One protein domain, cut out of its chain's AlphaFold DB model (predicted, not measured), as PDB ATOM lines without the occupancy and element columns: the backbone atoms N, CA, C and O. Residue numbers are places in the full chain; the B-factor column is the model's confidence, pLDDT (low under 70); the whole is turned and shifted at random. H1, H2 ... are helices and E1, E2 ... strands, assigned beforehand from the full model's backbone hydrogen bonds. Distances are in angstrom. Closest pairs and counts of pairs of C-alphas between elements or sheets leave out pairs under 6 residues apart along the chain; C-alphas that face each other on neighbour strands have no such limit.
ATOM      1  N   ILE A   8      54.156 -40.336   1.852       95.31
ATOM      2  CA  ILE A   8      54.843 -41.342   2.663       95.31
ATOM      3  C   ILE A   8      55.710 -42.156   1.716       95.31
ATOM      4  O   ILE A   8      55.208 -43.009   0.976       95.31
ATOM      5  N   ARG A   9      57.009 -41.845   1.674       93.81
ATOM      6  CA  ARG A   9      57.920 -42.394   0.665       93.81
ATOM      7  C   ARG A   9      59.265 -42.832   1.232       93.81
ATOM      8  O   ARG A   9      59.808 -42.153   2.094       93.81
ATOM      9  N   GLY A  10      59.823 -43.909   0.677       90.94
ATOM     10  CA  GLY A  10      61.207 -44.332   0.936       90.94
ATOM     11  C   GLY A  10      61.477 -44.851   2.351       90.94
ATOM     12  O   GLY A  10      62.634 -44.915   2.763       90.94
ATOM     13  N   ASN A  11      60.435 -45.195   3.105       92.00
ATOM     14  CA  ASN A  11      60.570 -45.704   4.466       92.00
ATOM     15  C   ASN A  11      60.767 -47.229   4.478       92.00
ATOM     16  O   ASN A  11      60.384 -47.918   3.534       92.00
ATOM     17  N   LEU A  12      61.291 -47.778   5.582       87.19
ATOM     18  CA  LEU A  12      61.368 -49.237   5.785       87.19
ATOM     19  C   LEU A  12      59.977 -49.893   5.775       87.19
ATOM     20  O   LEU A  12      59.803 -51.006   5.297       87.19
ATOM     21  N   TRP A  13      58.980 -49.184   6.285       87.81
ATOM     22  CA  TRP A  13      57.564 -49.534   6.237       87.81
ATOM     23  C   TRP A  13      56.794 -48.244   5.987       87.81
ATOM     24  O   TRP A  13      57.278 -47.186   6.379       87.81
ATOM     25  N   GLY A  14      55.631 -48.296   5.338       92.75
ATOM     26  CA  GLY A  14      54.773 -47.118   5.213       92.75
ATOM     27  C   GLY A  14      54.179 -46.728   6.570       92.75
ATOM     28  O   GLY A  14      54.873 -46.217   7.442       92.75
ATOM     29  N   ILE A  15      52.890 -46.975   6.775       95.12
ATOM     30  CA  ILE A  15      52.259 -46.816   8.091       95.12
ATOM     31  C   ILE A  15      52.119 -48.181   8.749       95.12
ATOM     32  O   ILE A  15      51.539 -49.090   8.163       95.12
ATOM     33  N   THR A  16      52.581 -48.307   9.991       94.06
ATOM     34  CA  THR A  16      52.375 -49.507  10.809       94.06
ATOM     35  C   THR A  16      51.483 -49.166  11.994       94.06
ATOM     36  O   THR A  16      51.804 -48.283  12.786       94.06
ATOM     37  N   VAL A  17      50.365 -49.878  12.125       94.44
ATOM     38  CA  VAL A  17      49.407 -49.721  13.224       94.44
ATOM     39  C   VAL A  17      49.614 -50.875  14.195       94.44
ATOM     40  O   VAL A  17      49.554 -52.037  13.796       94.44
ATOM     41  N   LEU A  18      49.904 -50.562  15.457       92.94
ATOM     42  CA  LEU A  18      50.278 -51.543  16.477       92.94
ATOM     43  C   LEU A  18      49.302 -51.538  17.656       92.94
ATOM     44  O   LEU A  18      48.632 -50.541  17.935       92.94
ATOM     45  N   SER A  19      49.284 -52.660  18.376       88.56
ATOM     46  CA  SER A  19      48.538 -52.838  19.624       88.56
ATOM     47  C   SER A  19      47.035 -52.590  19.437       88.56
ATOM     48  O   SER A  19      46.366 -53.337  18.728       88.56
ATOM     49  N   ASN A  20      46.491 -51.560  20.079       87.62
ATOM     50  CA  ASN A  20      45.084 -51.173  20.040       87.62
ATOM     51  C   ASN A  20      44.877 -49.804  19.372       87.62
ATOM     52  O   ASN A  20      43.836 -49.179  19.571       87.62
ATOM     53  N   ALA A  21      45.866 -49.316  18.618       91.00
ATOM     54  CA  ALA A  21      45.775 -48.020  17.966       91.00
ATOM     55  C   ALA A  21      44.635 -47.986  16.935       91.00
ATOM     56  O   ALA A  21      44.315 -48.982  16.283       91.00
ATOM     57  N   ILE A  22      44.039 -46.802  16.788       90.12
ATOM     58  CA  ILE A  22      43.021 -46.512  15.781       90.12
ATOM     59  C   ILE A  22      43.525 -45.352  14.930       90.12
ATOM     60  O   ILE A  22      43.855 -44.266  15.434       90.12
ATOM     61  N   ILE A  23      43.563 -45.590  13.626       94.69
ATOM     62  CA  ILE A  23      43.932 -44.602  12.628       94.69
ATOM     63  C   ILE A  23      42.824 -44.492  11.590       94.69
ATOM     64  O   ILE A  23      42.237 -45.485  11.172       94.69
ATOM     65  N   ASP A  24      42.562 -43.264  11.188       96.19
ATOM     66  CA  ASP A  24      41.705 -42.944  10.070       96.19
ATOM     67  C   ASP A  24      42.583 -42.363   8.961       96.19
ATOM     68  O   ASP A  24      43.168 -41.286   9.110       96.19
ATOM     69  N   LEU A  25      42.684 -43.102   7.862       97.06
ATOM     70  CA  LEU A  25      43.414 -42.746   6.648       97.06
ATOM     71  C   LEU A  25      42.483 -42.256   5.539       97.06
ATOM     72  O   LEU A  25      42.955 -42.063   4.428       97.06
ATOM     73  N   GLY A  26      41.190 -42.083   5.803       97.19
ATOM     74  CA  GLY A  26      40.219 -41.557   4.856       97.19
ATOM     75  C   GLY A  26      38.884 -42.274   4.970       97.19
ATOM     76  O   GLY A  26      38.831 -43.503   5.062       97.19
ATOM     77  N   THR A  27      37.810 -41.501   4.911       96.69
ATOM     78  CA  THR A  27      36.417 -41.954   4.948       96.69
ATOM     79  C   THR A  27      35.720 -41.658   3.617       96.69
ATOM     80  O   THR A  27      36.343 -41.158   2.683       96.69
ATOM     81  N   ALA A  28      34.434 -42.001   3.507       94.00
ATOM     82  CA  ALA A  28      33.652 -41.726   2.303       94.00
ATOM     83  C   ALA A  28      33.384 -40.223   2.102       94.00
ATOM     84  O   ALA A  28      33.331 -39.772   0.963       94.00
ATOM     85  N   ASP A  29      33.248 -39.467   3.198       95.38
ATOM     86  CA  ASP A  29      32.948 -38.028   3.170       95.38
ATOM     87  C   ASP A  29      34.211 -37.156   3.272       95.38
ATOM     88  O   ASP A  29      34.207 -35.994   2.872       95.38
ATOM     89  N   ASP A  30      35.299 -37.718   3.805       95.38
ATOM     90  CA  ASP A  30      36.582 -37.048   4.026       95.38
ATOM     91  C   ASP A  30      37.724 -37.966   3.573       95.38
ATOM     92  O   ASP A  30      38.243 -38.787   4.339       95.38
ATOM     93  N   GLU A  31      38.051 -37.877   2.284       96.31
ATOM     94  CA  GLU A  31      39.033 -38.733   1.625       96.31
ATOM     95  C   GLU A  31      40.454 -38.533   2.162       96.31
ATOM     96  O   GLU A  31      40.884 -37.432   2.486       96.31
ATOM     97  N   GLY A  32      41.232 -39.615   2.161       96.38
ATOM     98  CA  GLY A  32      42.590 -39.654   2.686       96.38
ATOM     99  C   GLY A  32      43.601 -38.766   1.971       96.38
ATOM    100  O   GLY A  32      44.420 -38.121   2.616       96.38
ATOM    101  N   ASN A  33      43.606 -38.779   0.636       95.25
ATOM    102  CA  ASN A  33      44.593 -38.088  -0.207       95.25
ATOM    103  C   ASN A  33      46.068 -38.401   0.108       95.25
ATOM    104  O   ASN A  33      46.966 -37.702  -0.366       95.25
ATOM    105  N   ASN A  34      46.361 -39.457   0.868       96.00
ATOM    106  CA  ASN A  34      47.738 -39.826   1.159       96.00
ATOM    107  C   ASN A  34      48.354 -40.528  -0.056       96.00
ATOM    108  O   ASN A  34      47.697 -41.317  -0.738       96.00
ATOM    109  N   THR A  35      49.629 -40.258  -0.320       94.44
ATOM    110  CA  THR A  35      50.389 -40.832  -1.435       94.44
ATOM    111  C   THR A  35      51.546 -41.670  -0.914       94.44
ATOM    112  O   THR A  35      52.444 -41.155  -0.247       94.44
ATOM    113  N   PHE A  36      51.557 -42.955  -1.262       94.56
ATOM    114  CA  PHE A  36      52.573 -43.918  -0.854       94.56
ATOM    115  C   PHE A  36      53.502 -44.269  -2.019       94.56
ATOM    116  O   PHE A  36      53.063 -44.430  -3.158       94.56
ATOM    117  N   LYS A  37      54.807 -44.405  -1.751       92.69
ATOM    118  CA  LYS A  37      55.787 -44.824  -2.767       92.69
ATOM    119  C   LYS A  37      57.028 -45.457  -2.159       92.69
ATOM    120  O   LYS A  37      57.635 -44.874  -1.270       92.69
ATOM    121  N   ASN A  38      57.476 -46.584  -2.705       90.75
ATOM    122  CA  ASN A  38      58.765 -47.200  -2.362       90.75
ATOM    123  C   ASN A  38      58.988 -47.363  -0.846       90.75
ATOM    124  O   ASN A  38      60.109 -47.199  -0.372       90.75
ATOM    125  N   ASN A  39      57.928 -47.638  -0.077       92.19
ATOM    126  CA  ASN A  39      58.078 -48.017   1.324       92.19
ATOM    127  C   ASN A  39      58.237 -49.530   1.382       92.19
ATOM    128  O   ASN A  39      57.330 -50.244   0.956       92.19
ATOM    129  N   GLY A  40      59.364 -50.028   1.872       90.06
ATOM    130  CA  GLY A  40      59.612 -51.458   1.857       90.06
ATOM    131  C   GLY A  40      60.804 -51.914   2.675       90.06
ATOM    132  O   GLY A  40      61.776 -51.189   2.881       90.06
ATOM    133  N   ASN A  41      60.712 -53.169   3.102       84.69
ATOM    134  CA  ASN A  41      61.700 -53.850   3.918       84.69
ATOM    135  C   ASN A  41      62.135 -55.133   3.206       84.69
ATOM    136  O   ASN A  41      61.292 -55.935   2.803       84.69
ATOM    137  N   ALA A  42      63.447 -55.315   3.031       82.19
ATOM    138  CA  ALA A  42      64.034 -56.503   2.403       82.19
ATOM    139  C   ALA A  42      63.383 -56.899   1.053       82.19
ATOM    140  O   ALA A  42      63.137 -58.071   0.785       82.19
ATOM    141  N   GLY A  43      63.068 -55.911   0.206       81.12
ATOM    142  CA  GLY A  43      62.464 -56.128  -1.117       81.12
ATOM    143  C   GLY A  43      60.938 -56.278  -1.126       81.12
ATOM    144  O   GLY A  43      60.344 -56.294  -2.201       81.12
ATOM    145  N   THR A  44      60.283 -56.316   0.037       85.69
ATOM    146  CA  THR A  44      58.815 -56.318   0.133       85.69
ATOM    147  C   THR A  44      58.299 -54.892   0.289       85.69
ATOM    148  O   THR A  44      58.642 -54.216   1.258       85.69
ATOM    149  N   THR A  45      57.464 -54.427  -0.644       89.06
ATOM    150  CA  THR A  45      56.826 -53.101  -0.559       89.06
ATOM    151  C   THR A  45      55.576 -53.187   0.310       89.06
ATOM    152  O   THR A  45      54.698 -53.999   0.042       89.06
ATOM    153  N   THR A  46      55.482 -52.358   1.349       92.75
ATOM    154  CA  THR A  46      54.327 -52.295   2.256       92.75
ATOM    155  C   THR A  46      53.963 -50.840   2.529       92.75
ATOM    156  O   THR A  46      54.731 -50.100   3.146       92.75
ATOM    157  N   ALA A  47      52.778 -50.428   2.082       94.50
ATOM    158  CA  ALA A  47      52.257 -49.078   2.272       94.50
ATOM    159  C   ALA A  47      51.524 -48.930   3.613       94.50
ATOM    160  O   ALA A  47      51.718 -47.939   4.315       94.50
ATOM    161  N   LEU A  48      50.731 -49.929   3.999       95.25
ATOM    162  CA  LEU A  48      50.045 -49.976   5.288       95.25
ATOM    163  C   LEU A  48      50.165 -51.375   5.879       95.25
ATOM    164  O   LEU A  48      49.962 -52.367   5.188       95.25
ATOM    165  N   PHE A  49      50.455 -51.450   7.169       94.44
ATOM    166  CA  PHE A  49      50.476 -52.689   7.923       94.44
ATOM    167  C   PHE A  49      49.590 -52.552   9.160       94.44
ATOM    168  O   PHE A  49      49.948 -51.859  10.114       94.44
ATOM    169  N   ASN A  50      48.416 -53.184   9.144       94.38
ATOM    170  CA  ASN A  50      47.495 -53.168  10.277       94.38
ATOM    171  C   ASN A  50      47.755 -54.382  11.170       94.38
ATOM    172  O   ASN A  50      47.259 -55.463  10.885       94.38
ATOM    173  N   ASN A  51      48.515 -54.221  12.253       92.81
ATOM    174  CA  ASN A  51      48.747 -55.292  13.224       92.81
ATOM    175  C   ASN A  51      47.849 -55.154  14.463       92.81
ATOM    176  O   ASN A  51      48.300 -55.305  15.599       92.81
ATOM    177  N   THR A  52      46.581 -54.815  14.238       93.12
ATOM    178  CA  THR A  52      45.557 -54.688  15.278       93.12
ATOM    179  C   THR A  52      44.308 -55.476  14.874       93.12
ATOM    180  O   THR A  52      44.082 -55.684  13.680       93.12
ATOM    181  N   PRO A  53      43.446 -55.879  15.823       92.50
ATOM    182  CA  PRO A  53      42.146 -56.466  15.492       92.50
ATOM    183  C   PRO A  53      41.136 -55.430  14.963       92.50
ATOM    184  O   PRO A  53      40.029 -55.796  14.571       92.50
ATOM    185  N   ASN A  54      41.476 -54.137  14.973       93.12
ATOM    186  CA  ASN A  54      40.553 -53.066  14.621       93.12
ATOM    187  C   ASN A  54      40.407 -52.940  13.102       93.12
ATOM    188  O   ASN A  54      41.387 -53.011  12.354       93.12
ATOM    189  N   ALA A  55      39.179 -52.680  12.656       93.00
ATOM    190  CA  ALA A  55      38.933 -52.261  11.285       93.00
ATOM    191  C   ALA A  55      39.422 -50.820  11.070       93.00
ATOM    192  O   ALA A  55      39.251 -49.971  11.947       93.00
ATOM    193  N   LEU A  56      40.007 -50.546   9.902       95.00
ATOM    194  CA  LEU A  56      40.524 -49.227   9.531       95.00
ATOM    195  C   LEU A  56      39.840 -48.696   8.272       95.00
ATOM    196  O   LEU A  56      39.522 -49.455   7.354       95.00
ATOM    197  N   THR A  57      39.677 -47.380   8.206       96.12
ATOM    198  CA  THR A  57      39.214 -46.655   7.019       96.12
ATOM    199  C   THR A  57      40.410 -46.000   6.334       96.12
ATOM    200  O   THR A  57      41.232 -45.358   6.984       96.12
ATOM    201  N   ALA A  58      40.556 -46.226   5.030       96.38
ATOM    202  CA  ALA A  58      41.682 -45.771   4.219       96.38
ATOM    203  C   ALA A  58      41.243 -45.404   2.791       96.38
ATOM    204  O   ALA A  58      41.935 -45.703   1.812       96.38
ATOM    205  N   ILE A  59      40.077 -44.776   2.675       96.06
ATOM    206  CA  ILE A  59      39.464 -44.377   1.407       96.06
ATOM    207  C   ILE A  59      40.216 -43.188   0.796       96.06
ATOM    208  O   ILE A  59      40.702 -42.312   1.504       96.06
ATOM    209  N   GLY A  60      40.315 -43.141  -0.532       94.50
ATOM    210  CA  GLY A  60      40.824 -41.986  -1.272       94.50
ATOM    211  C   GLY A  60      42.348 -41.841  -1.266       94.50
ATOM    212  O   GLY A  60      42.855 -40.761  -1.555       94.50
ATOM    213  N   ASN A  61      43.090 -42.905  -0.946       95.62
ATOM    214  CA  ASN A  61      44.559 -42.900  -0.931       95.62
ATOM    215  C   ASN A  61      45.164 -43.438  -2.230       95.62
ATOM    216  O   ASN A  61      44.584 -44.306  -2.880       95.62
ATOM    217  N   CYS A  62      46.357 -42.955  -2.576       94.00
ATOM    218  CA  CYS A  62      47.181 -43.463  -3.666       94.00
ATOM    219  C   CYS A  62      48.266 -44.403  -3.116       94.00
ATOM    220  O   CYS A  62      49.193 -43.961  -2.440       94.00
ATOM    221  N   TRP A  63      48.153 -45.703  -3.399       93.75
ATOM    222  CA  TRP A  63      48.922 -46.758  -2.723       93.75
ATOM    223  C   TRP A  63      50.303 -47.057  -3.319       93.75
ATOM    224  O   TRP A  63      51.198 -47.484  -2.588       93.75
ATOM    225  N   ARG A  64      50.510 -46.808  -4.618       90.50
ATOM    226  CA  ARG A  64      51.851 -46.742  -5.226       90.50
ATOM    227  C   ARG A  64      51.873 -45.651  -6.289       90.50
ATOM    228  O   ARG A  64      51.256 -45.772  -7.342       90.50
ATOM    229  N   GLU A  65      52.592 -44.574  -6.005       89.06
ATOM    230  CA  GLU A  65      52.730 -43.457  -6.933       89.06
ATOM    231  C   GLU A  65      53.447 -43.860  -8.229       89.06
ATOM    232  O   GLU A  65      54.560 -44.389  -8.200       89.06
ATOM    233  N   GLY A  66      52.855 -43.475  -9.362       83.31
ATOM    234  CA  GLY A  66      53.418 -43.668 -10.698       83.31
ATOM    235  C   GLY A  66      52.912 -44.919 -11.411       83.31
ATOM    236  O   GLY A  66      53.215 -45.099 -12.586       83.31
ATOM    237  N   GLU A  67      52.098 -45.730 -10.740       84.19
ATOM    238  CA  GLU A  67      51.511 -46.956 -11.270       84.19
ATOM    239  C   GLU A  67      49.983 -46.862 -11.278       84.19
ATOM    240  O   GLU A  67      49.377 -46.190 -10.439       84.19
ATOM    241  N   GLU A  68      49.346 -47.536 -12.235       84.69
ATOM    242  CA  GLU A  68      47.891 -47.671 -12.242       84.69
ATOM    243  C   GLU A  68      47.454 -48.555 -11.071       84.69
ATOM    244  O   GLU A  68      47.957 -49.669 -10.889       84.69
ATOM    245  N   SER A  69      46.530 -48.053 -10.251       87.94
ATOM    246  CA  SER A  69      46.020 -48.832  -9.125       87.94
ATOM    247  C   SER A  69      44.976 -49.842  -9.578       87.94
ATOM    248  O   SER A  69      43.994 -49.503 -10.230       87.94
ATOM    249  N   THR A  70      45.192 -51.092  -9.177       90.12
ATOM    250  CA  THR A  70      44.251 -52.205  -9.333       90.12
ATOM    251  C   THR A  70      43.982 -52.834  -7.972       90.12
ATOM    252  O   THR A  70      44.806 -52.721  -7.062       90.12
ATOM    253  N   ASP A  71      42.870 -53.557  -7.832       89.75
ATOM    254  CA  ASP A  71      42.510 -54.223  -6.574       89.75
ATOM    255  C   ASP A  71      43.630 -55.139  -6.063       89.75
ATOM    256  O   ASP A  71      43.968 -55.112  -4.882       89.75
ATOM    257  N   ALA A  72      44.247 -55.909  -6.966       91.25
ATOM    258  CA  ALA A  72      45.351 -56.801  -6.629       91.25
ATOM    259  C   ALA A  72      46.599 -56.031  -6.166       91.25
ATOM    260  O   ALA A  72      47.251 -56.434  -5.207       91.25
ATOM    261  N   MET A  73      46.917 -54.910  -6.820       90.88
ATOM    262  CA  MET A  73      48.064 -54.067  -6.472       90.88
ATOM    263  C   MET A  73      47.891 -53.409  -5.101       90.88
ATOM    264  O   MET A  73      48.810 -53.448  -4.284       90.88
ATOM    265  N   VAL A  74      46.712 -52.838  -4.846       93.75
ATOM    266  CA  VAL A  74      46.404 -52.164  -3.581       93.75
ATOM    267  C   VAL A  74      46.382 -53.173  -2.436       93.75
ATOM    268  O   VAL A  74      47.010 -52.942  -1.405       93.75
ATOM    269  N   ALA A  75      45.742 -54.331  -2.632       92.69
ATOM    270  CA  ALA A  75      45.727 -55.396  -1.635       92.69
ATOM    271  C   ALA A  75      47.138 -55.921  -1.316       92.69
ATOM    272  O   ALA A  75      47.431 -56.205  -0.161       92.69
ATOM    273  N   ALA A  76      48.034 -56.001  -2.306       92.94
ATOM    274  CA  ALA A  76      49.395 -56.504  -2.109       92.94
ATOM    275  C   ALA A  76      50.274 -55.613  -1.213       92.94
ATOM    276  O   ALA A  76      51.245 -56.104  -0.641       92.94
ATOM    277  N   VAL A  77      49.958 -54.320  -1.082       93.56
ATOM    278  CA  VAL A  77      50.728 -53.374  -0.249       93.56
ATOM    279  C   VAL A  77      50.056 -53.052   1.087       93.56
ATOM    280  O   VAL A  77      50.592 -52.249   1.859       93.56
ATOM    281  N   ILE A  78      48.910 -53.677   1.370       94.19
ATOM    282  CA  ILE A  78      48.206 -53.609   2.649       94.19
ATOM    283  C   ILE A  78      48.376 -54.959   3.352       94.19
ATOM    284  O   ILE A  78      47.786 -55.961   2.962       94.19
ATOM    285  N   GLY A  79      49.203 -54.982   4.392       91.94
ATOM    286  CA  GLY A  79      49.519 -56.188   5.151       91.94
ATOM    287  C   GLY A  79      48.825 -56.255   6.509       91.94
ATOM    288  O   GLY A  79      48.441 -55.240   7.093       91.94
ATOM    289  N   SER A  80      48.721 -57.473   7.037       91.31
ATOM    290  CA  SER A  80      48.323 -57.741   8.416       91.31
ATOM    291  C   SER A  80      48.867 -59.096   8.895       91.31
ATOM    292  O   SER A  80      49.021 -60.018   8.098       91.31
ATOM    293  N   GLN A  81      49.127 -59.226  10.201       89.62
ATOM    294  CA  GLN A  81      49.340 -60.515  10.890       89.62
ATOM    295  C   GLN A  81      48.133 -60.950  11.732       89.62
ATOM    296  O   GLN A  81      48.096 -62.073  12.230       89.62
ATOM    297  N   THR A  82      47.144 -60.075  11.901       86.62
ATOM    298  CA  THR A  82      45.931 -60.321  12.688       86.62
ATOM    299  C   THR A  82      44.698 -60.219  11.787       86.62
ATOM    300  O   THR A  82      44.644 -59.357  10.913       86.62
ATOM    301  N   PRO A  83      43.680 -61.082  11.930       87.94
ATOM    302  CA  PRO A  83      42.457 -60.932  11.147       87.94
ATOM    303  C   PRO A  83      41.819 -59.558  11.401       87.94
ATOM    304  O   PRO A  83      41.433 -59.251  12.526       87.94
ATOM    305  N   ASN A  84      41.740 -58.725  10.364       92.50
ATOM    306  CA  ASN A  84      41.113 -57.407  10.402       92.50
ATOM    307  C   ASN A  84      40.636 -56.996   9.003       92.50
ATOM    308  O   ASN A  84      40.798 -57.729   8.026       92.50
ATOM    309  N   THR A  85      40.004 -55.830   8.914       92.94
ATOM    310  CA  THR A  85      39.508 -55.274   7.653       92.94
ATOM    311  C   THR A  85      40.059 -53.874   7.453       92.94
ATOM    312  O   THR A  85      40.007 -53.041   8.356       92.94
ATOM    313  N   VAL A  86      40.544 -53.595   6.248       95.00
ATOM    314  CA  VAL A  86      40.914 -52.246   5.820       95.00
ATOM    315  C   VAL A  86      39.986 -51.855   4.680       95.00
ATOM    316  O   VAL A  86      39.995 -52.491   3.628       95.00
ATOM    317  N   ASN A  87      39.170 -50.825   4.888       95.31
ATOM    318  CA  ASN A  87      38.299 -50.292   3.850       95.31
ATOM    319  C   ASN A  87      39.036 -49.212   3.054       95.31
ATOM    320  O   ASN A  87      39.156 -48.079   3.511       95.31
ATOM    321  N   TYR A  88      39.547 -49.574   1.879       94.44
ATOM    322  CA  TYR A  88      40.410 -48.718   1.057       94.44
ATOM    323  C   TYR A  88      39.777 -48.282  -0.272       94.44
ATOM    324  O   TYR A  88      40.472 -47.723  -1.119       94.44
TER     325      TYR A  88
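AT A GLANCE: This is residues 8 to 88 of the 177 residues of the protein "T9SS type A sorting domain-containing protein" of Chryseobacterium sp (UniProt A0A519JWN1). With little regular structure, the chain winds in stacked turns, like a short solenoid built mostly of loops. E1, E3 and residues 78 to 79 stack as parallel rungs, residues 56 to 57 and 86 to 87 pair elsewhere, and the short helix H1 leads into the last turn. The printed part has 81 residues, in order E1, E2, E3, H1; the sheet, E1 then E3, is parallel. The class is mixed, with 15 residues in named elements; the whole is compact, radius of gyration of the C-alphas 11.8 A, spanning 31 by 30 by 20 A.

IN THESE COORDINATES: E1 is residues 15 to 17, 6.6 A, from C-alpha 15 at (52.259, -46.816, 8.091). E2 is residues 35 to 37, 6.8 A; E3 is 48 to 50, 6.4 A. H1 is 71 to 76, 8.5 A, ending at C-alpha 76 (49.395, -56.504, -2.109).

HOW THE PARTS SIT: E1 and E3 are parallel at 4 degrees; C-alphas 16 and 49 face each other at 4.7 A, and N 49 and O 15 are 2.8 A apart, within hydrogen-bond range. E2 pairs with no named strand, but its residues 36 to 37 pair with 8 to 9, parallel. H1 is apart from E1 and E2; its O i to N i+4 pairs are within hydrogen-bond range.

THE WHOLE: C-alphas 29 and 42, the farthest apart, are 36.2 A apart. The printed part has no cut; links E1 to E2 and E3 to H1 are long. No printed residue is under 70 in pLDDT.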